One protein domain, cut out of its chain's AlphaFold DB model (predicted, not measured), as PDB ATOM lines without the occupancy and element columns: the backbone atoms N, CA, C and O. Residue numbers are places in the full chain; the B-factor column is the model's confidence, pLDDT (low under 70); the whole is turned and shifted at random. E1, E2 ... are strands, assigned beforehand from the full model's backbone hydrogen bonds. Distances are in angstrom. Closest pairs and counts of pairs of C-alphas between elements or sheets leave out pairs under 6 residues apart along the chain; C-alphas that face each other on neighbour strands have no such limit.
ATOM      1  N   ILE A  26     209.490 163.412 247.108       92.62
ATOM      2  CA  ILE A  26     210.434 162.890 246.138       92.62
ATOM      3  C   ILE A  26     209.650 161.931 245.239       92.62
ATOM      4  O   ILE A  26     209.084 160.948 245.719       92.62
ATOM      5  N   THR A  27     209.564 162.259 243.958       94.31
ATOM      6  CA  THR A  27     208.853 161.479 242.948       94.31
ATOM      7  C   THR A  27     209.756 160.417 242.349       94.31
ATOM      8  O   THR A  27     209.279 159.347 241.985       94.31
ATOM      9  N   THR A  28     211.063 160.681 242.270       95.94
ATOM     10  CA  THR A  28     212.051 159.737 241.740       95.94
ATOM     11  C   THR A  28     213.385 159.876 242.463       95.94
ATOM     12  O   THR A  28     213.830 160.979 242.771       95.94
ATOM     13  N   ILE A  29     214.057 158.748 242.699       96.69
ATOM     14  CA  ILE A  29     215.451 158.707 243.150       96.69
ATOM     15  C   ILE A  29     216.290 158.124 242.019       96.69
ATOM     16  O   ILE A  29     216.190 156.942 241.699       96.69
ATOM     17  N   GLU A  30     217.143 158.954 241.440       98.06
ATOM     18  CA  GLU A  30     218.098 158.564 240.412       98.06
ATOM     19  C   GLU A  30     219.457 158.298 241.064       98.06
ATOM     20  O   GLU A  30     220.179 159.223 241.442       98.06
ATOM     21  N   VAL A  31     219.836 157.026 241.200       98.19
ATOM     22  CA  VAL A  31     221.187 156.660 241.643       98.19
ATOM     23  C   VAL A  31     222.138 156.753 240.453       98.19
ATOM     24  O   VAL A  31     222.084 155.930 239.546       98.19
ATOM     25  N   ARG A  32     223.051 157.727 240.481       98.19
ATOM     26  CA  ARG A  32     224.034 157.935 239.406       98.19
ATOM     27  C   ARG A  32     225.265 157.057 239.550       98.19
ATOM     28  O   ARG A  32     225.809 156.581 238.562       98.19
ATOM     29  N   ARG A  33     225.745 156.869 240.781       97.62
ATOM     30  CA  ARG A  33     226.902 156.008 241.056       97.62
ATOM     31  C   ARG A  33     226.870 155.433 242.460       97.62
ATOM     32  O   ARG A  33     226.476 156.101 243.415       97.62
ATOM     33  N   THR A  34     227.374 154.211 242.565       98.00
ATOM     34  CA  THR A  34     227.741 153.562 243.823       98.00
ATOM     35  C   THR A  34     229.178 153.095 243.694       98.00
ATOM     36  O   THR A  34     229.512 152.378 242.758       98.00
ATOM     37  N   GLU A  35     230.038 153.525 244.604       97.44
ATOM     38  CA  GLU A  35     231.481 153.306 244.488       97.44
ATOM     39  C   GLU A  35     232.107 153.117 245.880       97.44
ATOM     40  O   GLU A  35     231.560 153.619 246.875       97.44
ATOM     41  N   PRO A  36     233.245 152.405 245.987       97.19
ATOM     42  CA  PRO A  36     233.948 152.246 247.253       97.19
ATOM     43  C   PRO A  36     234.264 153.598 247.901       97.19
ATOM     44  O   PRO A  36     234.690 154.557 247.251       97.19
ATOM     45  N   PHE A  37     234.057 153.687 249.210       95.06
ATOM     46  CA  PHE A  37     234.510 154.823 249.996       95.06
ATOM     47  C   PHE A  37     235.916 154.558 250.536       95.06
ATOM     48  O   PHE A  37     236.222 153.441 250.944       95.06
ATOM     49  N   ALA A  38     236.753 155.601 250.560       93.44
ATOM     50  CA  ALA A  38     238.128 155.534 251.064       93.44
ATOM     51  C   ALA A  38     238.920 154.347 250.480       93.44
ATOM     52  O   ALA A  38     239.525 153.582 251.225       93.44
ATOM     53  N   ASP A  39     238.854 154.174 249.156       92.69
ATOM     54  CA  ASP A  39     239.576 153.132 248.414       92.69
ATOM     55  C   ASP A  39     239.302 151.703 248.931       92.69
ATOM     56  O   ASP A  39     240.148 150.821 248.852       92.69
ATOM     57  N   GLY A  40     238.108 151.472 249.494       93.75
ATOM     58  CA  GLY A  40     237.702 150.169 250.035       93.75
ATOM     59  C   GLY A  40     238.215 149.879 251.448       93.75
ATOM     60  O   GLY A  40     238.045 148.764 251.939       93.75
ATOM     61  N   THR A  41     238.806 150.870 252.126       95.38
ATOM     62  CA  THR A  41     239.278 150.732 253.512       95.38
ATOM     63  C   THR A  41     238.157 150.225 254.423       95.38
ATOM     64  O   THR A  41     237.036 150.738 254.397       95.38
ATOM     65  N   SER A  42     238.472 149.230 255.253       95.44
ATOM     66  CA  SER A  42     237.544 148.692 256.251       95.44
ATOM     67  C   SER A  42     237.577 149.487 257.553       95.44
ATOM     68  O   SER A  42     238.642 149.859 258.041       95.44
ATOM     69  N   PHE A  43     236.403 149.707 258.142       92.75
ATOM     70  CA  PHE A  43     236.225 150.435 259.395       92.75
ATOM     71  C   PHE A  43     235.735 149.476 260.485       92.75
ATOM     72  O   PHE A  43     234.541 149.186 260.598       92.75
ATOM     73  N   GLY A  44     236.679 148.960 261.276       94.31
ATOM     74  CA  GLY A  44     236.403 148.046 262.386       94.31
ATOM     75  C   GLY A  44     235.549 146.839 261.984       94.31
ATOM     76  O   GLY A  44     235.655 146.311 260.876       94.31
ATOM     77  N   ALA A  45     234.662 146.428 262.888       94.00
ATOM     78  CA  ALA A  45     233.774 145.284 262.693       94.00
ATOM     79  C   ALA A  45     232.606 145.545 261.721       94.00
ATOM     80  O   ALA A  45     231.832 144.626 261.463       94.00
ATOM     81  N   THR A  46     232.466 146.744 261.149       95.81
ATOM     82  CA  THR A  46     231.438 147.041 260.133       95.81
ATOM     83  C   THR A  46     231.951 146.802 258.709       95.81
ATOM     84  O   THR A  46     231.167 146.496 257.813       95.81
ATOM     85  N   GLY A  47     233.272 146.847 258.505       96.75
ATOM     86  CA  GLY A  47     233.912 146.602 257.211       96.75
ATOM     87  C   GLY A  47     233.967 147.840 256.314       96.75
ATOM     88  O   GLY A  47     233.945 148.976 256.793       96.75
ATOM     89  N   ALA A  48     234.123 147.621 255.008       97.31
ATOM     90  CA  ALA A  48     234.203 148.694 254.021       97.31
ATOM     91  C   ALA A  48     232.865 149.430 253.864       97.31
ATOM     92  O   ALA A  48     231.797 148.902 254.176       97.31
ATOM     93  N   TYR A  49     232.925 150.653 253.348       97.25
ATOM     94  CA  TYR A  49     231.756 151.478 253.055       97.25
ATOM     95  C   TYR A  49     231.683 151.789 251.562       97.25
ATOM     96  O   TYR A  49     232.695 151.789 250.860       97.25
ATOM     97  N   VAL A  50     230.485 152.116 251.090       97.44
ATOM     98  CA  VAL A  50     230.257 152.664 249.751       97.44
ATOM     99  C   VAL A  50     229.643 154.053 249.853       97.44
ATOM    100  O   VAL A  50     228.849 154.329 250.758       97.44
ATOM    101  N   LYS A  51     230.000 154.926 248.910       96.19
ATOM    102  CA  LYS A  51     229.287 156.183 248.674       96.19
ATOM    103  C   LYS A  51     228.287 155.976 247.539       96.19
ATOM    104  O   LYS A  51     228.661 155.537 246.454       96.19
ATOM    105  N   VAL A  52     227.026 156.291 247.808       97.44
ATOM    106  CA  VAL A  52     225.931 156.306 246.834       97.44
ATOM    107  C   VAL A  52     225.610 157.764 246.551       97.44
ATOM    108  O   VAL A  52     225.332 158.532 247.474       97.44
ATOM    109  N   VAL A  53     225.706 158.162 245.289       96.50
ATOM    110  CA  VAL A  53     225.510 159.547 244.852       96.50
ATOM    111  C   VAL A  53     224.476 159.568 243.745       96.50
ATOM    112  O   VAL A  53     224.513 158.727 242.843       96.50
ATOM    113  N   GLY A  54     223.574 160.535 243.800       96.94
ATOM    114  CA  GLY A  54     222.484 160.638 242.849       96.94
ATOM    115  C   GLY A  54     221.706 161.933 242.991       96.94
ATOM    116  O   GLY A  54     222.129 162.832 243.717       96.94
ATOM    117  N   VAL A  55     220.575 161.987 242.298       97.00
ATOM    118  CA  VAL A  55     219.637 163.109 242.307       97.00
ATOM    119  C   VAL A  55     218.279 162.604 242.767       97.00
ATOM    120  O   VAL A  55     217.812 161.554 242.325       97.00
ATOM    121  N   ALA A  56     217.660 163.321 243.693       96.19
ATOM    122  CA  ALA A  56     216.276 163.114 244.069       96.19
ATOM    123  C   ALA A  56     215.434 164.182 243.366       96.19
ATOM    124  O   ALA A  56     215.666 165.376 243.548       96.19
ATOM    125  N   HIS A  57     214.484 163.736 242.556       96.88
ATOM    126  CA  HIS A  57     213.520 164.579 241.858       96.88
ATOM    127  C   HIS A  57     212.262 164.669 242.708       96.88
ATOM    128  O   HIS A  57     211.831 163.657 243.266       96.88
ATOM    129  N   GLY A  58     211.673 165.851 242.827       95.25
ATOM    130  CA  GLY A  58     210.503 166.064 243.663       95.25
ATOM    131  C   GLY A  58     209.587 167.158 243.152       95.25
ATOM    132  O   GLY A  58     209.900 167.913 242.235       95.25
ATOM    133  N   GLU A  59     208.422 167.227 243.782       95.62
ATOM    134  CA  GLU A  59     207.385 168.193 243.455       95.62
ATOM    135  C   GLU A  59     206.847 168.862 244.720       95.62
ATOM    136  O   GLU A  59     206.709 168.231 245.773       95.62
ATOM    137  N   LEU A  60     206.526 170.150 244.611       94.75
ATOM    138  CA  LEU A  60     205.917 170.943 245.672       94.75
ATOM    139  C   LEU A  60     204.543 171.450 245.250       94.75
ATOM    140  O   LEU A  60     204.343 171.952 244.144       94.75
ATOM    141  N   ASP A  61     203.600 171.367 246.183       94.19
ATOM    142  CA  ASP A  61     202.342 172.094 246.099       94.19
ATOM    143  C   ASP A  61     202.548 173.545 246.569       94.19
ATOM    144  O   ASP A  61     202.785 173.751 247.765       94.19
ATOM    145  N   PRO A  62     202.442 174.560 245.693       93.69
ATOM    146  CA  PRO A  62     202.570 175.957 246.105       93.69
ATOM    147  C   PRO A  62     201.448 176.416 247.053       93.69
ATOM    148  O   PRO A  62     201.634 177.391 247.776       93.69
ATOM    149  N   ALA A  63     200.299 175.733 247.076       93.06
ATOM    150  CA  ALA A  63     199.177 176.051 247.957       93.06
ATOM    151  C   ALA A  63     199.250 175.338 249.320       93.06
ATOM    152  O   ALA A  63     198.479 175.661 250.227       93.06
ATOM    153  N   ALA A  64     200.167 174.379 249.502       92.62
ATOM    154  CA  ALA A  64     200.282 173.661 250.765       92.62
ATOM    155  C   ALA A  64     200.769 174.583 251.890       92.62
ATOM    156  O   ALA A  64     201.779 175.277 251.764       92.62
ATOM    157  N   ALA A  65     200.097 174.518 253.044       92.12
ATOM    158  CA  ALA A  65     200.424 175.343 254.208       92.12
ATOM    159  C   ALA A  65     201.893 175.203 254.656       92.12
ATOM    160  O   ALA A  65     202.505 176.193 255.058       92.12
ATOM    161  N   ALA A  66     202.475 174.003 254.529       90.88
ATOM    162  CA  ALA A  66     203.875 173.731 254.864       90.88
ATOM    163  C   ALA A  66     204.874 174.488 253.967       90.88
ATOM    164  O   ALA A  66     205.988 174.781 254.392       90.88
ATOM    165  N   ASN A  67     204.461 174.849 252.750       92.81
ATOM    166  CA  ASN A  67     205.313 175.482 251.750       92.81
ATOM    167  C   ASN A  67     205.175 177.012 251.718       92.81
ATOM    168  O   ASN A  67     205.923 177.677 251.008       92.81
ATOM    169  N   ARG A  68     204.271 177.598 252.518       90.94
ATOM    170  CA  ARG A  68     203.974 179.044 252.507       90.94
ATOM    171  C   ARG A  68     205.184 179.934 252.823       90.94
ATOM    172  O   ARG A  68     205.214 181.090 252.422       90.94
ATOM    173  N   ALA A  69     206.164 179.412 253.562       94.50
ATOM    174  CA  ALA A  69     207.389 180.139 253.897       94.50
ATOM    175  C   ALA A  69     208.422 180.162 252.751       94.50
ATOM    176  O   ALA A  69     209.401 180.903 252.830       94.50
ATOM    177  N   ILE A  70     208.230 179.358 251.699       93.44
ATOM    178  CA  ILE A  70     209.136 179.306 250.552       93.44
ATOM    179  C   ILE A  70     208.838 180.508 249.654       93.44
ATOM    180  O   ILE A  70     207.807 180.584 248.987       93.44
ATOM    181  N   VAL A  71     209.758 181.469 249.657       96.62
ATOM    182  CA  VAL A  71     209.624 182.722 248.909       96.62
ATOM    183  C   VAL A  71     209.489 182.444 247.409       96.62
ATOM    184  O   VAL A  71     210.286 181.702 246.841       96.62
ATOM    185  N   ASN A  72     208.507 183.090 246.770       96.50
ATOM    186  CA  ASN A  72     208.201 183.011 245.336       96.50
ATOM    187  C   ASN A  72     207.813 181.618 244.808       96.50
ATOM    188  O   ASN A  72     207.745 181.443 243.589       96.50
ATOM    189  N   LEU A  73     207.532 180.635 245.669       95.94
ATOM    190  CA  LEU A  73     207.109 179.310 245.206       95.94
ATOM    191  C   LEU A  73     205.821 179.376 244.371       95.94
ATOM    192  O   LEU A  73     205.668 178.662 243.385       95.94
ATOM    193  N   ASP A  74     204.910 180.277 244.726       94.12
ATOM    194  CA  ASP A  74     203.656 180.541 244.018       94.12
ATOM    195  C   ASP A  74     203.856 181.058 242.582       94.12
ATOM    196  O   ASP A  74     202.982 180.846 241.732       94.12
ATOM    197  N   ARG A  75     205.014 181.681 242.323       96.56
ATOM    198  CA  ARG A  75     205.413 182.291 241.046       96.56
ATOM    199  C   ARG A  75     206.290 181.388 240.181       96.56
ATOM    200  O   ARG A  75     206.570 181.749 239.041       96.56
ATOM    201  N   ALA A  76     206.757 180.260 240.710       96.62
ATOM    202  CA  ALA A  76     207.583 179.331 239.953       96.62
ATOM    203  C   ALA A  76     206.775 178.660 238.820       96.62
ATOM    204  O   ALA A  76     205.551 178.518 238.945       96.62
ATOM    205  N   PRO A  77     207.435 178.231 237.723       97.31
ATOM    206  CA  PRO A  77     206.809 177.396 236.702       97.31
ATOM    207  C   PRO A  77     206.185 176.139 237.315       97.31
ATOM    208  O   PRO A  77     206.728 175.559 238.256       97.31
ATOM    209  N   LYS A  78     205.033 175.728 236.779       96.38
ATOM    210  CA  LYS A  78     204.267 174.576 237.265       96.38
ATOM    211  C   LYS A  78     204.109 173.559 236.144       96.38
ATOM    212  O   LYS A  78     203.905 173.948 234.997       96.38
ATOM    213  N   ASN A  79     204.183 172.280 236.487       95.75
ATOM    214  CA  ASN A  79     203.885 171.193 235.563       95.75
ATOM    215  C   ASN A  79     202.371 171.077 235.305       95.75
ATOM    216  O   ASN A  79     201.561 171.792 235.901       95.75
ATOM    217  N   GLU A  80     201.969 170.140 234.446       96.38
ATOM    218  CA  GLU A  80     200.560 169.901 234.085       96.38
ATOM    219  C   GLU A  80     199.667 169.544 235.289       96.38
ATOM    220  O   GLU A  80     198.454 169.734 235.251       96.38
ATOM    221  N   ARG A  81     200.266 169.076 236.392       93.06
ATOM    222  CA  ARG A  81     199.582 168.778 237.661       93.06
ATOM    223  C   ARG A  81     199.501 169.992 238.594       93.06
ATOM    224  O   ARG A  81     199.053 169.862 239.732       93.06
ATOM    225  N   GLY A  82     199.954 171.166 238.152       94.56
ATOM    226  CA  GLY A  82     199.982 172.393 238.948       94.56
ATOM    227  C   GLY A  82     201.035 172.392 240.062       94.56
ATOM    228  O   GLY A  82     200.933 173.198 240.990       94.56
ATOM    229  N   ARG A  83     202.026 171.493 240.005       95.25
ATOM    230  CA  ARG A  83     203.111 171.374 240.991       95.25
ATOM    231  C   ARG A  83     204.379 172.061 240.503       95.25
ATOM    232  O   ARG A  83     204.627 172.117 239.303       95.25
ATOM    233  N   VAL A  84     205.187 172.557 241.435       96.62
ATOM    234  CA  VAL A  84     206.527 173.086 241.145       96.62
ATOM    235  C   VAL A  84     207.528 171.942 241.248       96.62
ATOM    236  O   VAL A  84     207.637 171.322 242.305       96.62
ATOM    237  N   GLU A  85     208.244 171.663 240.166       95.69
ATOM    238  CA  GLU A  85     209.265 170.613 240.111       95.69
ATOM    239  C   GLU A  85     210.605 171.122 240.652       95.69
ATOM    240  O   GLU A  85     210.957 172.292 240.486       95.69
ATOM    241  N   TYR A  86     211.346 170.243 241.321       94.88
ATOM    242  CA  TYR A  86     212.697 170.513 241.800       94.88
ATOM    243  C   TYR A  86     213.554 169.247 241.777       94.88
ATOM    244  O   TYR A  86     213.048 168.125 241.846       94.88
ATOM    245  N   ASP A  87     214.865 169.440 241.764       95.31
ATOM    246  CA  ASP A  87     215.852 168.386 241.944       95.31
ATOM    247  C   ASP A  87     216.835 168.740 243.067       95.31
ATOM    248  O   ASP A  87     217.063 169.909 243.397       95.31
ATOM    249  N   VAL A  88     217.374 167.712 243.722       92.12
ATOM    250  CA  VAL A  88     218.405 167.864 244.749       92.12
ATOM    251  C   VAL A  88     219.417 166.726 244.686       92.12
ATOM    252  O   VAL A  88     219.065 165.546 244.696       92.12
ATOM    253  N   ASP A  89     220.701 167.074 244.675       92.81
ATOM    254  CA  ASP A  89     221.780 166.097 244.814       92.81
ATOM    255  C   ASP A  89     221.749 165.443 246.204       92.81
ATOM    256  O   ASP A  89     221.683 166.122 247.234       92.81
ATOM    257  N   PHE A  90     221.920 164.122 246.259       92.19
ATOM    258  CA  PHE A  90     222.112 163.395 247.511       92.19
ATOM    259  C   PHE A  90     223.441 162.638 247.550       92.19
ATOM    260  O   PHE A  90     224.021 162.227 246.542       92.19
ATOM    261  N   TYR A  91     223.930 162.433 248.772       93.25
ATOM    262  CA  TYR A  91     225.131 161.661 249.060       93.25
ATOM    263  C   TYR A  91     224.886 160.806 250.298       93.25
ATOM    264  O   TYR A  91     224.757 161.333 251.403       93.25
ATOM    265  N   VAL A  92     224.868 159.490 250.122       94.31
ATOM    266  CA  VAL A  92     224.698 158.525 251.208       94.31
ATOM    267  C   VAL A  92     225.995 157.755 251.394       94.31
ATOM    268  O   VAL A  92     226.584 157.255 250.437       94.31
ATOM    269  N   LEU A  93     226.435 157.648 252.644       94.56
ATOM    270  CA  LEU A  93     227.523 156.772 253.047       94.56
ATOM    271  C   LEU A  93     226.919 155.627 253.863       94.56
ATOM    272  O   LEU A  93     226.297 155.876 254.892       94.56
ATOM    273  N   ARG A  94     227.095 154.386 253.407       95.62
ATOM    274  CA  ARG A  94     226.602 153.190 254.110       95.62
ATOM    275  C   ARG A  94     227.649 152.073 254.116       95.62
ATOM    276  O   ARG A  94     228.508 152.070 253.227       95.62
ATOM    277  N   PRO A  95     227.580 151.116 255.058       97.00
ATOM    278  CA  PRO A  95     228.384 149.898 254.991       97.00
ATOM    279  C   PRO A  95     228.180 149.194 253.651       97.00
ATOM    280  O   PRO A  95     227.063 149.199 253.132       97.00
ATOM    281  N   ALA A  96     229.237 148.613 253.083       97.06
ATOM    282  CA  ALA A  96     229.184 147.886 251.816       97.06
ATOM    283  C   ALA A  96     228.256 146.664 251.906       97.06
ATOM    284  O   ALA A  96     227.482 146.429 250.978       97.06
ATOM    285  N   ASP A  97     228.268 145.978 253.051       96.19
ATOM    286  CA  ASP A  97     227.251 145.008 253.458       96.19
ATOM    287  C   ASP A  97     226.153 145.721 254.273       96.19
ATOM    288  O   ASP A  97     226.416 146.135 255.409       96.19
TER     289      ASP A  97
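AT A GLANCE: This is residues 26 to 97 of the 127 residues of an uncharacterized protein of Candidatus Rokubacteria bacterium (UniProt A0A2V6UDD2). Look for one long, narrow, twisted ribbon of three strands side by side, E1, E2 and E3, with a loop at each end and no named helix packed on either face. The larger loop, residues 61 to 83, makes a head at one end, where residues 64 to 69 stick out; residues 37 to 46 fold back at the other. The printed part has 72 residues, 37 of them in the named strands, and is all strand: a meander in the order E1, E2, E3, each strand the antiparallel neighbour of the one before. It is extended, a rod spanning 49 by 22 by 16 A, with a radius of gyration of the C-alphas of 17.8 A.

HOW THE PARTS SIT: Start at edge strand E1, residues 26 to 36, which bends by 52 degrees at residue 32. It forms a hairpin with inner strand E2, residues 47 to 60, at 158 degrees between directions; C-alphas 26 and 58 face each other at 4.0 A, and N 30 and O 55 are within hydrogen-bond range at 2.8 A. Residues 42 to 43 pair briefly with residues 47 to 48 of E2, antiparallel. E2 forms a second hairpin with edge strand E3, residues 84 to 95, at 168 degrees; C-alphas 49 and 95 face each other at 4.2 A, and N 56 and O 88 are 2.8 A apart, within hydrogen-bond range.

IN THESE COORDINATES: Find C-alpha 26 at (210.434, 162.890, 246.138); from there E1 runs 25.8 A to C-alpha 36. E2 runs 38.9 A from C-alpha 47 at (233.912, 146.602, 257.211) to C-alpha 60. E3 runs 34.7 A to C-alpha 95 at (228.384, 149.898, 254.991).

THE WHOLE: The C-alphas farthest apart, those of Ala 45 and Arg 75, are 51.4 A apart. The link from E2 to E3 is long, 23 residues; that from E1 to E2 is short, 10 residues. The printed part has no cut, and no printed residue is under 70 in pLDDT.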